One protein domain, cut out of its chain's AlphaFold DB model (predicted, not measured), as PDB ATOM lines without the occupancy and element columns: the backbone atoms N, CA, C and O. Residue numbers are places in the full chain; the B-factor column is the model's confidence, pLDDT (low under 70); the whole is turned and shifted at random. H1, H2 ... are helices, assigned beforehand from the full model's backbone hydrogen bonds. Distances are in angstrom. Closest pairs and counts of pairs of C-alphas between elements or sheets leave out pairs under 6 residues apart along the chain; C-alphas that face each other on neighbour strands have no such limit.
ATOM      1  N   GLY A  49     169.353 184.437 133.687       85.19
ATOM      2  CA  GLY A  49     168.452 183.425 134.246       85.19
ATOM      3  C   GLY A  49     167.262 184.023 134.999       85.19
ATOM      4  O   GLY A  49     166.142 183.566 134.804       85.19
ATOM      5  N   ASP A  50     167.483 185.078 135.790       88.75
ATOM      6  CA  ASP A  50     166.399 185.767 136.504       88.75
ATOM      7  C   ASP A  50     165.472 186.485 135.501       88.75
ATOM      8  O   ASP A  50     164.257 186.333 135.570       88.75
ATOM      9  N   ILE A  51     166.046 187.192 134.514       90.00
ATOM     10  CA  ILE A  51     165.283 187.875 133.449       90.00
ATOM     11  C   ILE A  51     164.440 186.878 132.649       90.00
ATOM     12  O   ILE A  51     163.304 187.175 132.283       90.00
ATOM     13  N   TRP A  52     165.007 185.713 132.343       85.75
ATOM     14  CA  TRP A  52     164.294 184.643 131.658       85.75
ATOM     15  C   TRP A  52     163.132 184.129 132.496       85.75
ATOM     16  O   TRP A  52     161.999 184.129 132.028       85.75
ATOM     17  N   SER A  53     163.402 183.751 133.744       84.94
ATOM     18  CA  SER A  53     162.386 183.223 134.649       84.94
ATOM     19  C   SER A  53     161.231 184.205 134.834       84.94
ATOM     20  O   SER A  53     160.074 183.810 134.749       84.94
ATOM     21  N   GLU A  54     161.515 185.501 134.977       89.62
ATOM     22  CA  GLU A  54     160.483 186.538 135.057       89.62
ATOM     23  C   GLU A  54     159.600 186.589 133.799       89.62
ATOM     24  O   GLU A  54     158.374 186.639 133.900       89.62
ATOM     25  N   LYS A  55     160.210 186.552 132.608       86.50
ATOM     26  CA  LYS A  55     159.491 186.668 131.328       86.50
ATOM     27  C   LYS A  55     158.721 185.411 130.947       86.50
ATOM     28  O   LYS A  55     157.655 185.513 130.348       86.50
ATOM     29  N   GLU A  56     159.240 184.254 131.325       83.31
ATOM     30  CA  GLU A  56     158.707 182.948 130.950       83.31
ATOM     31  C   GLU A  56     157.860 182.319 132.069       83.31
ATOM     32  O   GLU A  56     157.658 181.108 132.116       83.31
ATOM     33  N   GLY A  57     157.346 183.129 133.001       83.19
ATOM     34  CA  GLY A  57     156.392 182.674 134.018       83.19
ATOM     35  C   GLY A  57     156.980 181.689 135.032       83.19
ATOM     36  O   GLY A  57     156.291 180.772 135.477       83.19
ATOM     37  N   GLY A  58     158.248 181.872 135.393       80.62
ATOM     38  CA  GLY A  58     158.973 181.072 136.375       80.62
ATOM     39  C   GLY A  58     159.838 179.961 135.781       80.62
ATOM     40  O   GLY A  58     160.481 179.244 136.546       80.62
ATOM     41  N   LEU A  59     159.894 179.805 134.453       78.25
ATOM     42  CA  LEU A  59     160.711 178.760 133.826       78.25
ATOM     43  C   LEU A  59     162.205 178.965 134.107       78.25
ATOM     44  O   LEU A  59     162.721 180.081 134.062       78.25
ATOM     45  N   VAL A  60     162.921 177.874 134.377       76.31
ATOM     46  CA  VAL A  60     164.387 177.897 134.481       76.31
ATOM     47  C   VAL A  60     164.978 177.967 133.071       76.31
ATOM     48  O   VAL A  60     164.468 177.346 132.141       76.31
ATOM     49  N   LEU A  61     166.048 178.743 132.898       72.94
ATOM     50  CA  LEU A  61     166.700 178.954 131.604       72.94
ATOM     51  C   LEU A  61     167.289 177.633 131.045       72.94
ATOM     52  O   LEU A  61     168.241 177.110 131.633       72.94
ATOM     53  N   PRO A  62     166.800 177.099 129.904       66.44
ATOM     54  CA  PRO A  62     167.060 175.716 129.490       66.44
ATOM     55  C   PRO A  62     168.308 175.562 128.597       66.44
ATOM     56  O   PRO A  62     168.266 174.914 127.554       66.44
ATOM     57  N   PHE A  63     169.449 176.158 128.963       70.62
ATOM     58  CA  PHE A  63     170.673 176.059 128.140       70.62
ATOM     59  C   PHE A  63     171.523 174.806 128.391       70.62
ATOM     60  O   PHE A  63     172.544 174.616 127.730       70.62
ATOM     61  N   VAL A  64     171.120 173.941 129.324       74.88
ATOM     62  CA  VAL A  64     171.828 172.696 129.640       74.88
ATOM     63  C   VAL A  64     170.862 171.531 129.502       74.88
ATOM     64  O   VAL A  64     169.823 171.500 130.153       74.88
ATOM     65  N   VAL A  65     171.223 170.566 128.657       81.19
ATOM     66  CA  VAL A  65     170.434 169.358 128.395       81.19
ATOM     67  C   VAL A  65     171.278 168.112 128.621       81.19
ATOM     68  O   VAL A  65     172.497 168.121 128.434       81.19
ATOM     69  N   ILE A  66     170.619 167.017 128.993       87.38
ATOM     70  CA  ILE A  66     171.225 165.687 129.005       87.38
ATOM     71  C   ILE A  66     170.999 165.085 127.624       87.38
ATOM     72  O   ILE A  66     169.861 164.945 127.185       87.38
ATOM     73  N   ALA A  67     172.081 164.722 126.944       90.81
ATOM     74  CA  ALA A  67     172.019 164.072 125.644       90.81
ATOM     75  C   ALA A  67     172.595 162.658 125.732       90.81
ATOM     76  O   ALA A  67     173.608 162.420 126.391       90.81
ATOM     77  N   ALA A  68     171.966 161.725 125.024       93.88
ATOM     78  CA  ALA A  68     172.447 160.362 124.866       93.88
ATOM     79  C   ALA A  68     172.314 159.928 123.405       93.88
ATOM     80  O   ALA A  68     171.468 160.429 122.664       93.88
ATOM     81  N   ASN A  69     173.137 158.964 122.989       95.31
ATOM     82  CA  ASN A  69     172.938 158.316 121.696       95.31
ATOM     83  C   ASN A  69     171.591 157.580 121.692       95.31
ATOM     84  O   ASN A  69     171.244 156.907 122.667       95.31
ATOM     85  N   ARG A  70     170.851 157.680 120.582       93.62
ATOM     86  CA  ARG A  70     169.508 157.088 120.450       93.62
ATOM     87  C   ARG A  70     169.505 155.591 120.753       93.62
ATOM     88  O   ARG A  70     168.648 155.110 121.480       93.62
ATOM     89  N   ASP A  71     170.471 154.853 120.220       96.81
ATOM     90  CA  ASP A  71     170.560 153.403 120.393       96.81
ATOM     91  C   ASP A  71     170.829 153.002 121.853       96.81
ATOM     92  O   ASP A  71     170.329 151.980 122.323       96.81
ATOM     93  N   TRP A  72     171.591 153.816 122.587       97.00
ATOM     94  CA  TRP A  72     171.771 153.642 124.021       97.00
ATOM     95  C   TRP A  72     170.468 153.914 124.769       97.00
ATOM     96  O   TRP A  72     170.079 153.083 125.586       97.00
ATOM     97  N   TYR A  73     169.782 155.019 124.465       95.31
ATOM     98  CA  TYR A  73     168.520 155.372 125.115       95.31
ATOM     99  C   TYR A  73     167.469 154.269 124.945       95.31
ATOM    100  O   TYR A  73     166.925 153.787 125.935       95.31
ATOM    101  N   GLU A  74     167.261 153.783 123.717       94.50
ATOM    102  CA  GLU A  74     166.277 152.732 123.435       94.50
ATOM    103  C   GLU A  74     166.546 151.433 124.210       94.50
ATOM    104  O   GLU A  74     165.606 150.750 124.613       94.50
ATOM    105  N   ARG A  75     167.820 151.107 124.474       97.69
ATOM    106  CA  ARG A  75     168.213 149.929 125.265       97.69
ATOM    107  C   ARG A  75     168.208 150.163 126.780       97.69
ATOM    108  O   ARG A  75     168.314 149.194 127.523       97.69
ATOM    109  N   ASN A  76     168.135 151.413 127.243       97.25
ATOM    110  CA  ASN A  76     168.378 151.784 128.643       97.25
ATOM    111  C   ASN A  76     167.351 152.791 129.192       97.25
ATOM    112  O   ASN A  76     167.700 153.600 130.052       97.25
ATOM    113  N   LYS A  77     166.095 152.756 128.729       95.31
ATOM    114  CA  LYS A  77     165.058 153.735 129.117       95.31
ATOM    115  C   LYS A  77     164.889 153.867 130.633       95.31
ATOM    116  O   LYS A  77     164.909 154.981 131.146       95.31
ATOM    117  N   ASP A  78     164.848 152.752 131.360       96.06
ATOM    118  CA  ASP A  78     164.743 152.762 132.827       96.06
ATOM    119  C   ASP A  78     165.943 153.439 133.504       96.06
ATOM    120  O   ASP A  78     165.794 154.136 134.507       96.06
ATOM    121  N   THR A  79     167.151 153.248 132.967       97.00
ATOM    122  CA  THR A  79     168.354 153.919 133.477       97.00
ATOM    123  C   THR A  79     168.314 155.404 133.139       97.00
ATOM    124  O   THR A  79     168.626 156.220 134.001       97.00
ATOM    125  N   ALA A  80     167.902 155.772 131.923       95.69
ATOM    126  CA  ALA A  80     167.733 157.168 131.531       95.69
ATOM    127  C   ALA A  80     166.731 157.885 132.450       95.69
ATOM    128  O   ALA A  80     167.037 158.965 132.951       95.69
ATOM    129  N   LYS A  81     165.598 157.240 132.759       95.06
ATOM    130  CA  LYS A  81     164.613 157.733 133.728       95.06
ATOM    131  C   LYS A  81     165.254 158.003 135.088       95.06
ATOM    132  O   LYS A  81     165.193 159.129 135.570       95.06
ATOM    133  N   LYS A  82     165.946 157.014 135.663       96.44
ATOM    134  CA  LYS A  82     166.613 157.152 136.971       96.44
ATOM    135  C   LYS A  82     167.662 158.261 136.991       96.44
ATOM    136  O   LYS A  82     167.801 158.947 138.001       96.44
ATOM    137  N   VAL A  83     168.411 158.436 135.901       95.25
ATOM    138  CA  VAL A  83     169.390 159.528 135.768       95.25
ATOM    139  C   VAL A  83     168.689 160.881 135.819       95.25
ATOM    140  O   VAL A  83     169.120 161.748 136.578       95.25
ATOM    141  N   VAL A  84     167.601 161.054 135.063       93.06
ATOM    142  CA  VAL A  84     166.816 162.294 135.078       93.06
ATOM    143  C   VAL A  84     166.229 162.541 136.466       93.06
ATOM    144  O   VAL A  84     166.466 163.606 137.025       93.06
ATOM    145  N   GLU A  85     165.559 161.555 137.070       94.12
ATOM    146  CA  GLU A  85     165.002 161.667 138.429       94.12
ATOM    147  C   GLU A  85     166.067 162.092 139.444       94.12
ATOM    148  O   GLU A  85     165.861 163.054 140.179       94.12
ATOM    149  N   THR A  86     167.241 161.453 139.411       96.00
ATOM    150  CA  THR A  86     168.357 161.761 140.318       96.00
ATOM    151  C   THR A  86     168.852 163.197 140.151       96.00
ATOM    152  O   THR A  86     169.155 163.867 141.135       96.00
ATOM    153  N   ILE A  87     168.950 163.687 138.913       93.19
ATOM    154  CA  ILE A  87     169.402 165.056 138.641       93.19
ATOM    155  C   ILE A  87     168.372 166.072 139.134       93.19
ATOM    156  O   ILE A  87     168.753 167.056 139.766       93.19
ATOM    157  N   LEU A  88     167.081 165.816 138.906       91.62
ATOM    158  CA  LEU A  88     166.005 166.678 139.393       91.62
ATOM    159  C   LEU A  88     165.921 166.671 140.926       91.62
ATOM    160  O   LEU A  88     165.739 167.726 141.532       91.62
ATOM    161  N   ASP A  89     166.089 165.507 141.557       95.19
ATOM    162  CA  ASP A  89     166.167 165.364 143.016       95.19
ATOM    163  C   ASP A  89     167.354 166.141 143.590       95.19
ATOM    164  O   ASP A  89     167.197 166.880 144.562       95.19
ATOM    165  N   ALA A  90     168.532 166.032 142.972       93.88
ATOM    166  CA  ALA A  90     169.709 166.788 143.383       93.88
ATOM    167  C   ALA A  90     169.502 168.303 143.219       93.88
ATOM    168  O   ALA A  90     169.869 169.075 144.106       93.88
ATOM    169  N   GLY A  91     168.880 168.732 142.116       92.25
ATOM    170  CA  GLY A  91     168.525 170.131 141.885       92.25
ATOM    171  C   GLY A  91     167.591 170.674 142.964       92.25
ATOM    172  O   GLY A  91     167.885 171.714 143.555       92.25
ATOM    173  N   ARG A  92     166.521 169.935 143.298       93.94
ATOM    174  CA  ARG A  92     165.617 170.266 144.415       93.94
ATOM    175  C   ARG A  92     166.362 170.345 145.744       93.94
ATOM    176  O   ARG A  92     166.254 171.348 146.441       93.94
ATOM    177  N   PHE A  93     167.171 169.335 146.058       95.94
ATOM    178  CA  PHE A  93     167.944 169.283 147.298       95.94
ATOM    179  C   PHE A  93     168.847 170.513 147.475       95.94
ATOM    180  O   PHE A  93     168.863 171.118 148.547       95.94
ATOM    181  N   ILE A  94     169.567 170.920 146.425       95.00
ATOM    182  CA  ILE A  94     170.467 172.082 146.476       95.00
ATOM    183  C   ILE A  94     169.678 173.397 146.565       95.00
ATOM    184  O   ILE A  94     170.111 174.319 147.252       95.00
ATOM    185  N   GLN A  95     168.516 173.499 145.916       93.00
ATOM    186  CA  GLN A  95     167.642 174.672 146.038       93.00
ATOM    187  C   GLN A  95     167.041 174.828 147.433       93.00
ATOM    188  O   GLN A  95     166.979 175.943 147.949       93.00
ATOM    189  N   GLU A  96     166.635 173.729 148.063       96.12
ATOM    190  CA  GLU A  96     166.108 173.728 149.430       96.12
ATOM    191  C   GLU A  96     167.201 173.955 150.481       96.12
ATOM    192  O   GLU A  96     166.919 174.441 151.579       96.12
ATOM    193  N   ARG A  97     168.451 173.597 150.164       96.88
ATOM    194  CA  ARG A  97     169.594 173.699 151.079       96.88
ATOM    195  C   ARG A  97     170.828 174.294 150.396       96.88
ATOM    196  O   ARG A  97     171.830 173.597 150.265       96.88
ATOM    197  N   PRO A  98     170.830 175.584 150.021       96.62
ATOM    198  CA  PRO A  98     171.961 176.181 149.307       96.62
ATOM    199  C   PRO A  98     173.309 176.047 150.024       96.62
ATOM    200  O   PRO A  98     174.341 175.927 149.366       96.62
ATOM    201  N   SER A  99     173.299 175.993 151.362       96.31
ATOM    202  CA  SER A  99     174.498 175.853 152.197       96.31
ATOM    203  C   SER A  99     175.321 174.597 151.906       96.31
ATOM    204  O   SER A  99     176.513 174.576 152.201       96.31
ATOM    205  N   VAL A 100     174.733 173.563 151.294       96.31
ATOM    206  CA  VAL A 100     175.460 172.335 150.915       96.31
ATOM    207  C   VAL A 100     176.554 172.602 149.881       96.31
ATOM    208  O   VAL A 100     177.478 171.810 149.736       96.31
ATOM    209  N   ILE A 101     176.503 173.739 149.180       95.50
ATOM    210  CA  ILE A 101     177.585 174.164 148.287       95.50
ATOM    211  C   ILE A 101     178.884 174.374 149.074       95.50
ATOM    212  O   ILE A 101     179.947 173.985 148.591       95.50
ATOM    213  N   SER A 102     178.816 174.928 150.289       95.44
ATOM    214  CA  SER A 102     179.993 175.106 151.149       95.44
ATOM    215  C   SER A 102     180.609 173.778 151.613       95.44
ATOM    216  O   SER A 102     181.803 173.726 151.913       95.44
ATOM    217  N   GLU A 103     179.835 172.687 151.597       95.75
ATOM    218  CA  GLU A 103     180.302 171.341 151.950       95.75
ATOM    219  C   GLU A 103     181.188 170.722 150.853       95.75
ATOM    220  O   GLU A 103     181.937 169.782 151.120       95.75
ATOM    221  N   LEU A 104     181.190 171.276 149.632       94.19
ATOM    222  CA  LEU A 104     182.019 170.828 148.503       94.19
ATOM    223  C   LEU A 104     183.489 171.280 148.630       94.19
ATOM    224  O   LEU A 104     184.096 171.741 147.660       94.19
ATOM    225  N   ALA A 105     184.075 171.149 149.821       94.38
ATOM    226  CA  ALA A 105     185.370 171.723 150.183       94.38
ATOM    227  C   ALA A 105     186.493 171.356 149.198       94.38
ATOM    228  O   ALA A 105     187.225 172.238 148.751       94.38
ATOM    229  N   ASP A 106     186.599 170.088 148.794       96.25
ATOM    230  CA  ASP A 106     187.633 169.638 147.851       96.25
ATOM    231  C   ASP A 106     187.508 170.318 146.484       96.25
ATOM    232  O   ASP A 106     188.505 170.759 145.907       96.25
ATOM    233  N   TYR A 107     186.280 170.450 145.977       94.31
ATOM    234  CA  TYR A 107     186.010 171.138 144.718       94.31
ATOM    235  C   TYR A 107     186.335 172.628 144.837       94.31
ATOM    236  O   TYR A 107     187.063 173.174 144.005       94.31
ATOM    237  N   LEU A 108     185.844 173.283 145.893       96.50
ATOM    238  CA  LEU A 108     186.060 174.710 146.108       96.50
ATOM    239  C   LEU A 108     187.548 175.035 146.281       96.50
ATOM    240  O   LEU A 108     188.033 175.998 145.693       96.50
ATOM    241  N   ASN A 109     188.294 174.210 147.017       96.12
ATOM    242  CA  ASN A 109     189.737 174.361 147.189       96.12
ATOM    243  C   ASN A 109     190.487 174.154 145.869       96.12
ATOM    244  O   ASN A 109     191.317 174.981 145.502       96.12
ATOM    245  N   LYS A 110     190.163 173.091 145.119       96.31
ATOM    246  CA  LYS A 110     190.814 172.777 143.837       96.31
ATOM    247  C   LYS A 110     190.713 173.924 142.827       96.31
ATOM    248  O   LYS A 110     191.645 174.130 142.052       96.31
ATOM    249  N   TYR A 111     189.594 174.647 142.825       93.88
ATOM    250  CA  TYR A 111     189.322 175.720 141.866       93.88
ATOM    251  C   TYR A 111     189.429 177.135 142.458       93.88
ATOM    252  O   TYR A 111     189.060 178.094 141.786       93.88
ATOM    253  N   ASN A 112     189.963 177.289 143.677       95.44
ATOM    254  CA  ASN A 112     190.102 178.579 144.372       95.44
ATOM    255  C   ASN A 112     188.770 179.350 144.519       95.44
ATOM    256  O   ASN A 112     188.709 180.570 144.370       95.44
ATOM    257  N   LEU A 113     187.691 178.623 144.810       96.19
ATOM    258  CA  LEU A 113     186.334 179.135 145.029       96.19
ATOM    259  C   LEU A 113     185.955 179.182 146.522       96.19
ATOM    260  O   LEU A 113     184.786 179.290 146.873       96.19
ATOM    261  N   ASN A 114     186.939 179.064 147.410       95.88
ATOM    262  CA  ASN A 114     186.772 178.802 148.841       95.88
ATOM    263  C   ASN A 114     186.795 180.062 149.730       95.88
ATOM    264  O   ASN A 114     186.894 179.950 150.951       95.88
ATOM    265  N   THR A 115     186.731 181.266 149.153       97.06
ATOM    266  CA  THR A 115     186.678 182.499 149.956       97.06
ATOM    267  C   THR A 115     185.238 182.814 150.379       97.06
ATOM    268  O   THR A 115     184.313 182.544 149.608       97.06
ATOM    269  N   PRO A 116     185.011 183.435 151.555       96.94
ATOM    270  CA  PRO A 116     183.654 183.730 152.022       96.94
ATOM    271  C   PRO A 116     182.792 184.539 151.030       96.94
ATOM    272  O   PRO A 116     181.638 184.163 150.830       96.94
ATOM    273  N   PRO A 117     183.309 185.585 150.343       97.44
ATOM    274  CA  PRO A 117     182.517 186.312 149.348       97.44
ATOM    275  C   PRO A 117     182.129 185.459 148.132       97.44
ATOM    276  O   PRO A 117     181.028 185.610 147.607       97.44
ATOM    277  N   ILE A 118     183.013 184.556 147.686       97.88
ATOM    278  CA  ILE A 118     182.722 183.654 146.562       97.88
ATOM    279  C   ILE A 118     181.657 182.636 146.969       97.88
ATOM    280  O   ILE A 118     180.685 182.462 146.239       97.88
ATOM    281  N   ILE A 119     181.801 182.009 148.140       97.56
ATOM    282  CA  ILE A 119     180.837 181.027 148.657       97.56
ATOM    283  C   ILE A 119     179.450 181.661 148.786       97.56
ATOM    284  O   ILE A 119     178.490 181.114 148.254       97.56
ATOM    285  N   ALA A 120     179.347 182.855 149.377       97.25
ATOM    286  CA  ALA A 120     178.071 183.558 149.510       97.25
ATOM    287  C   ALA A 120     177.390 183.809 148.149       97.25
ATOM    288  O   ALA A 120     176.179 183.634 148.006       97.25
ATOM    289  N   LEU A 121     178.164 184.176 147.121       96.75
ATOM    290  CA  LEU A 121     177.642 184.338 145.761       96.75
ATOM    291  C   LEU A 121     177.216 183.006 145.137       96.75
ATOM    292  O   LEU A 121     176.211 182.979 144.423       96.75
ATOM    293  N   LEU A 122     177.961 181.924 145.376       96.62
ATOM    294  CA  LEU A 122     177.625 180.593 144.877       96.62
ATOM    295  C   LEU A 122     176.321 180.084 145.496       96.62
ATOM    296  O   LEU A 122     175.449 179.655 144.744       96.62
ATOM    297  N   GLU A 123     176.168 180.182 146.816       96.44
ATOM    298  CA  GLU A 123     174.962 179.771 147.544       96.44
ATOM    299  C   GLU A 123     173.732 180.571 147.104       96.44
ATOM    300  O   GLU A 123     172.664 180.006 146.887       96.44
ATOM    301  N   ALA A 124     173.881 181.878 146.889       94.81
ATOM    302  CA  ALA A 124     172.761 182.724 146.494       94.81
ATOM    303  C   ALA A 124     172.273 182.493 145.049       94.81
ATOM    304  O   ALA A 124     171.112 182.774 144.745       94.81
ATOM    305  N   ASN A 125     173.142 182.032 144.138       92.56
ATOM    306  CA  ASN A 125     172.855 182.077 142.697       92.56
ATOM    307  C   ASN A 125     172.944 180.733 141.973       92.56
ATOM    308  O   ASN A 125     172.178 180.512 141.038       92.56
ATOM    309  N   SER A 126     173.836 179.827 142.381       90.81
ATOM    310  CA  SER A 126     173.993 178.527 141.709       90.81
ATOM    311  C   SER A 126     172.734 177.654 141.786       90.81
ATOM    312  O   SER A 126     172.384 177.073 140.759       90.81
ATOM    313  N   PRO A 127     171.998 177.579 142.919       90.94
ATOM    314  CA  PRO A 127     170.817 176.719 143.001       90.94
ATOM    315  C   PRO A 127     169.732 177.061 141.973       90.94
ATOM    316  O   PRO A 127     169.080 176.165 141.440       90.94
ATOM    317  N   LYS A 128     169.590 178.348 141.626       86.12
ATOM    318  CA  LYS A 128     168.630 178.830 140.620       86.12
ATOM    319  C   LYS A 128     168.907 178.303 139.208       86.12
ATOM    320  O   LYS A 128     168.037 178.374 138.349       86.12
ATOM    321  N   GLN A 129     170.129 177.837 138.949       83.00
ATOM    322  CA  GLN A 129     170.551 177.340 137.637       83.00
ATOM    323  C   GLN A 129     170.352 175.832 137.486       83.00
ATOM    324  O   GLN A 129     170.530 175.301 136.393       83.00
ATOM    325  N   LEU A 130     170.032 175.134 138.576       86.44
ATOM    326  CA  LEU A 130     169.879 173.688 138.561       86.44
ATOM    327  C   LEU A 130     168.445 173.315 138.181       86.44
ATOM    328  O   LEU A 130     167.506 173.890 138.740       86.44
ATOM    329  N   PRO A 131     168.254 172.343 137.273       84.69
ATOM    330  CA  PRO A 131     166.925 171.866 136.937       84.69
ATOM    331  C   PRO A 131     166.315 171.161 138.151       84.69
ATOM    332  O   PRO A 131     166.920 170.264 138.734       84.69
ATOM    333  N   ASN A 132     165.111 171.571 138.532       85.00
ATOM    334  CA  ASN A 132     164.334 170.964 139.619       85.00
ATOM    335  C   ASN A 132     163.032 170.319 139.113       85.00
ATOM    336  O   ASN A 132     162.336 169.635 139.870       85.00
ATOM    337  N   ASN A 133     162.716 170.533 137.838       82.81
ATOM    338  CA  ASN A 133     161.551 170.049 137.129       82.81
ATOM    339  C   ASN A 133     161.952 169.616 135.706       82.81
ATOM    340  O   ASN A 133     163.030 169.944 135.208       82.81
ATOM    341  N   TYR A 134     161.076 168.853 135.062       80.69
ATOM    342  CA  TYR A 134     161.206 168.507 133.654       80.69
ATOM    343  C   TYR A 134     159.819 168.567 133.024       80.69
ATOM    344  O   TYR A 134     159.033 167.632 133.148       80.69
ATOM    345  N   GLY A 135     159.492 169.726 132.456       74.38
ATOM    346  CA  GLY A 135     158.195 169.998 131.852       74.38
ATOM    347  C   GLY A 135     158.249 170.079 130.327       74.38
ATOM    348  O   GLY A 135     159.306 170.153 129.705       74.38
ATOM    349  N   GLU A 136     157.065 170.055 129.715       71.44
ATOM    350  CA  GLU A 136     156.888 170.163 128.260       71.44
ATOM    351  C   GLU A 136     157.165 171.587 127.738       71.44
ATOM    352  O   GLU A 136     157.553 171.769 126.585       71.44
ATOM    353  N   LYS A 137     156.978 172.620 128.575       70.19
ATOM    354  CA  LYS A 137     157.136 174.029 128.167       70.19
ATOM    355  C   LYS A 137     158.596 174.389 127.905       70.19
ATOM    356  O   LYS A 137     158.894 175.182 127.015       70.19
ATOM    357  N   GLU A 138     159.492 173.758 128.650       67.75
ATOM    358  CA  GLU A 138     160.938 173.894 128.572       67.75
ATOM    359  C   GLU A 138     161.509 173.374 127.235       67.75
ATOM    360  O   GLU A 138     162.639 173.706 126.884       67.75
ATOM    361  N   MET A 139     160.726 172.606 126.462       63.88
ATOM    362  CA  MET A 139     161.165 171.892 125.254       63.88
ATOM    363  C   MET A 139     160.733 172.542 123.924       63.88
ATOM    364  O   MET A 139     160.945 171.967 122.854       63.88
ATOM    365  N   THR A 140     160.103 173.720 123.947       63.66
ATOM    366  CA  THR A 140     159.390 174.252 122.770       63.66
ATOM    367  C   THR A 140     160.275 175.039 121.785       63.66
ATOM    368  O   THR A 140     161.193 175.770 122.158       63.66
ATOM    369  N   LYS A 141     159.958 174.946 120.479       59.22
ATOM    370  CA  LYS A 141     160.600 175.739 119.401       59.22
ATOM    371  C   LYS A 141     160.293 177.237 119.464       59.22
ATOM    372  O   LYS A 141     160.943 178.021 118.772       59.22
ATOM    373  N   GLU A 142     159.294 177.632 120.249       60.72
ATOM    374  CA  GLU A 142     158.780 179.006 120.310       60.72
ATOM    375  C   GLU A 142     159.825 180.004 120.826       60.72
ATOM    376  O   GLU A 142     159.739 181.197 120.548       60.72
ATOM    377  N   LEU A 143     160.877 179.501 121.476       61.72
ATOM    378  CA  LEU A 143     161.960 180.293 122.048       61.72
ATOM    379  C   LEU A 143     162.958 180.832 120.999       61.72
ATOM    380  O   LEU A 143     163.849 181.604 121.339       61.72
ATOM    381  N   GLY A 144     162.843 180.442 119.723       62.97
ATOM    382  CA  GLY A 144     163.569 181.068 118.604       62.97
ATOM    383  C   GLY A 144     165.081 180.794 118.520       62.97
ATOM    384  O   GLY A 144     165.734 181.286 117.602       62.97
ATOM    385  N   PHE A 145     165.649 179.999 119.432       65.94
ATOM    386  CA  PHE A 145     167.068 179.598 119.408       65.94
ATOM    387  C   PHE A 145     167.355 178.418 118.473       65.94
ATOM    388  O   PHE A 145     168.487 178.219 118.033       65.94
ATOM    389  N   ILE A 146     166.326 177.628 118.182       70.94
ATOM    390  CA  ILE A 146     166.404 176.457 117.318       70.94
ATOM    391  C   ILE A 146     165.917 176.886 115.931       70.94
ATOM    392  O   ILE A 146     164.823 177.452 115.838       70.94
ATOM    393  N   PRO A 147     166.681 176.632 114.848       78.38
ATOM    394  CA  PRO A 147     166.221 176.923 113.495       78.38
ATOM    395  C   PRO A 147     164.823 176.344 113.268       78.38
ATOM    396  O   PRO A 147     164.560 175.195 113.619       78.38
ATOM    397  N   SER A 148     163.919 177.120 112.671       76.62
ATOM    398  CA  SER A 148     162.509 176.725 112.519       76.62
ATOM    399  C   SER A 148     162.328 175.408 111.750       76.62
ATOM    400  O   SER A 148     161.384 174.657 112.002       76.62
ATOM    401  N   ASN A 149     163.264 175.096 110.853       83.12
ATOM    402  CA  ASN A 149     163.318 173.861 110.078       83.12
ATOM    403  C   ASN A 149     164.024 172.690 110.790       83.12
ATOM    404  O   ASN A 149     164.059 171.595 110.234       83.12
ATOM    405  N   PHE A 150     164.587 172.882 111.985       82.06
ATOM    406  CA  PHE A 150     165.219 171.801 112.738       82.06
ATOM    407  C   PHE A 150     164.145 170.880 113.344       82.06
ATOM    408  O   PHE A 150     163.213 171.369 114.001       82.06
ATOM    409  N   PRO A 151     164.231 169.553 113.156       85.38
ATOM    410  CA  PRO A 151     163.218 168.619 113.636       85.38
ATOM    411  C   PRO A 151     163.446 168.270 115.116       85.38
ATOM    412  O   PRO A 151     163.774 167.141 115.450       85.38
ATOM    413  N   ILE A 152     163.290 169.249 116.019       80.62
ATOM    414  CA  ILE A 152     163.590 169.071 117.457       80.62
ATOM    415  C   ILE A 152     162.865 167.877 118.092       80.62
ATOM    416  O   ILE A 152     163.448 167.195 118.925       80.62
ATOM    417  N   GLU A 153     161.637 167.593 117.650       82.06
ATOM    418  CA  GLU A 153     160.812 166.485 118.148       82.06
ATOM    419  C   GLU A 153     161.477 165.119 117.929       82.06
ATOM    420  O   GLU A 153     161.225 164.193 118.684       82.06
ATOM    421  N   ASP A 154     162.375 164.993 116.946       86.38
ATOM    422  CA  ASP A 154     163.106 163.745 116.718       86.38
ATOM    423  C   ASP A 154     164.233 163.542 117.741       86.38
ATOM    424  O   ASP A 154     164.739 162.430 117.881       86.38
ATOM    425  N   TYR A 155     164.668 164.599 118.431       86.06
ATOM    426  CA  TYR A 155     165.829 164.604 119.330       86.06
ATOM    427  C   TYR A 155     165.457 164.804 120.799       86.06
ATOM    428  O   TYR A 155     166.310 164.659 121.675       86.06
ATOM    429  N   VAL A 156     164.201 165.145 121.061       87.25
ATOM    430  CA  VAL A 156     163.670 165.402 122.390       87.25
ATOM    431  C   VAL A 156     162.918 164.178 122.870       87.25
ATOM    432  O   VAL A 156     162.029 163.684 122.191       87.25
ATOM    433  N   VAL A 157     163.268 163.724 124.068       88.75
ATOM    434  CA  VAL A 157     162.427 162.811 124.837       88.75
ATOM    435  C   VAL A 157     161.501 163.668 125.690       88.75
ATOM    436  O   VAL A 157     161.959 164.621 126.318       88.75
ATOM    437  N   LYS A 158     160.206 163.375 125.706       87.56
ATOM    438  CA  LYS A 158     159.240 164.069 126.569       87.56
ATOM    439  C   LYS A 158     159.196 163.429 127.958       87.56
ATOM    440  O   LYS A 158     159.421 162.221 128.064       87.56
ATOM    441  N   PRO A 159     158.849 164.177 129.024       86.19
ATOM    442  CA  PRO A 159     158.646 163.594 130.352       86.19
ATOM    443  C   PRO A 159     157.711 162.377 130.317       86.19
ATOM    444  O   PRO A 159     158.048 161.315 130.837       86.19
ATOM    445  N   SER A 160     156.607 162.485 129.571       86.56
ATOM    446  CA  SER A 160     155.632 161.403 129.381       86.56
ATOM    447  C   SER A 160     156.212 160.150 128.704       86.56
ATOM    448  O   SER A 160     155.852 159.032 129.070       86.56
ATOM    449  N   GLU A 161     157.148 160.306 127.765       87.19
ATOM    450  CA  GLU A 161     157.837 159.195 127.089       87.19
ATOM    451  C   GLU A 161     158.866 158.509 127.989       87.19
ATOM    452  O   GLU A 161     159.150 157.321 127.822       87.19
ATOM    453  N   LEU A 162     159.412 159.255 128.954       87.06
ATOM    454  CA  LEU A 162     160.307 158.745 129.986       87.06
ATOM    455  C   LEU A 162     159.543 158.174 131.195       87.06
ATOM    456  O   LEU A 162     160.146 157.559 132.072       87.06
ATOM    457  N   GLY A 163     158.218 158.347 131.234       84.88
ATOM    458  CA  GLY A 163     157.348 157.905 132.320       84.88
ATOM    459  C   GLY A 163     157.485 158.744 133.592       84.88
ATOM    460  O   GLY A 163     157.466 158.165 134.684       84.88
TER     461      GLY A 163
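AT A GLANCE: This is residues 49 to 163 of the 164 residues of an uncharacterized protein of Candidatus Azambacteria bacterium GW2011_GWC2_45_7b (UniProt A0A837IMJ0). A long helix, H3, forms one side of a loose frame, with the small helices H2 and H7 by its first end and a cluster of H4, H5 and H6 beyond its last end. Of the two long loops, residues 126 to 158 run from H6 at one end of this frame to H7 at the other, while residues 56 to 69 run from H1, which lies off by itself and touches no helix, to H2. The printed part has 115 residues with seven named helices, H1 to H7 in chain order, and no named strand; the class is all helix, though under half of the residues, 57, are in named elements. It is loose, with a radius of gyration of the C-alphas of 16.8 A and spans of 46 by 35 by 23 A.

IN THESE COORDINATES: H1, residues 49 to 55, begins at C-alpha 49 (168.452, 183.425, 134.246) and is 10.0 A long. H2 is residues 70 to 75, 8.7 A. H3, residues 77 to 96, is 28.5 A long and ends at C-alpha 96 (166.108, 173.728, 149.430). H4 is residues 98 to 101, 6.1 A, H5 residues 105 to 110, 8.4 A, and H6 residues 116 to 125, 14.4 A. H7, residues 159 to 162, 5.1 A, ends at C-alpha 162 (160.307, 158.745, 129.986).

HOW THE PARTS SIT: H1 touches no helix. H2 and H3 are close but not clearly touching, about perpendicular at 79 degrees, with the closest C-alphas, Tyr 73 and Ala 80, 6.7 A apart. H3 touches H7 with residues 77 to 81 alone; the closest C-alphas, Lys 81 and Leu 162, are 5.8 A apart. H4 touches H6, closest at the C-alphas of Pro 98 and Glu 123, 5.0 A. H5 and H6 are apart. In H1, H2, H3, H5 and H6 every O i to N i+4 pair is within hydrogen-bond range; H4 and H7 are too short for such a pair.

THE WHOLE: The C-alphas farthest apart, Pro 116 and Asn 149, are 47.6 A apart. The printed part has no cut. The links H1 to H2 and H6 to H7 are long. Confidence is low, under 70, at residue 62 and residues 138 to 145.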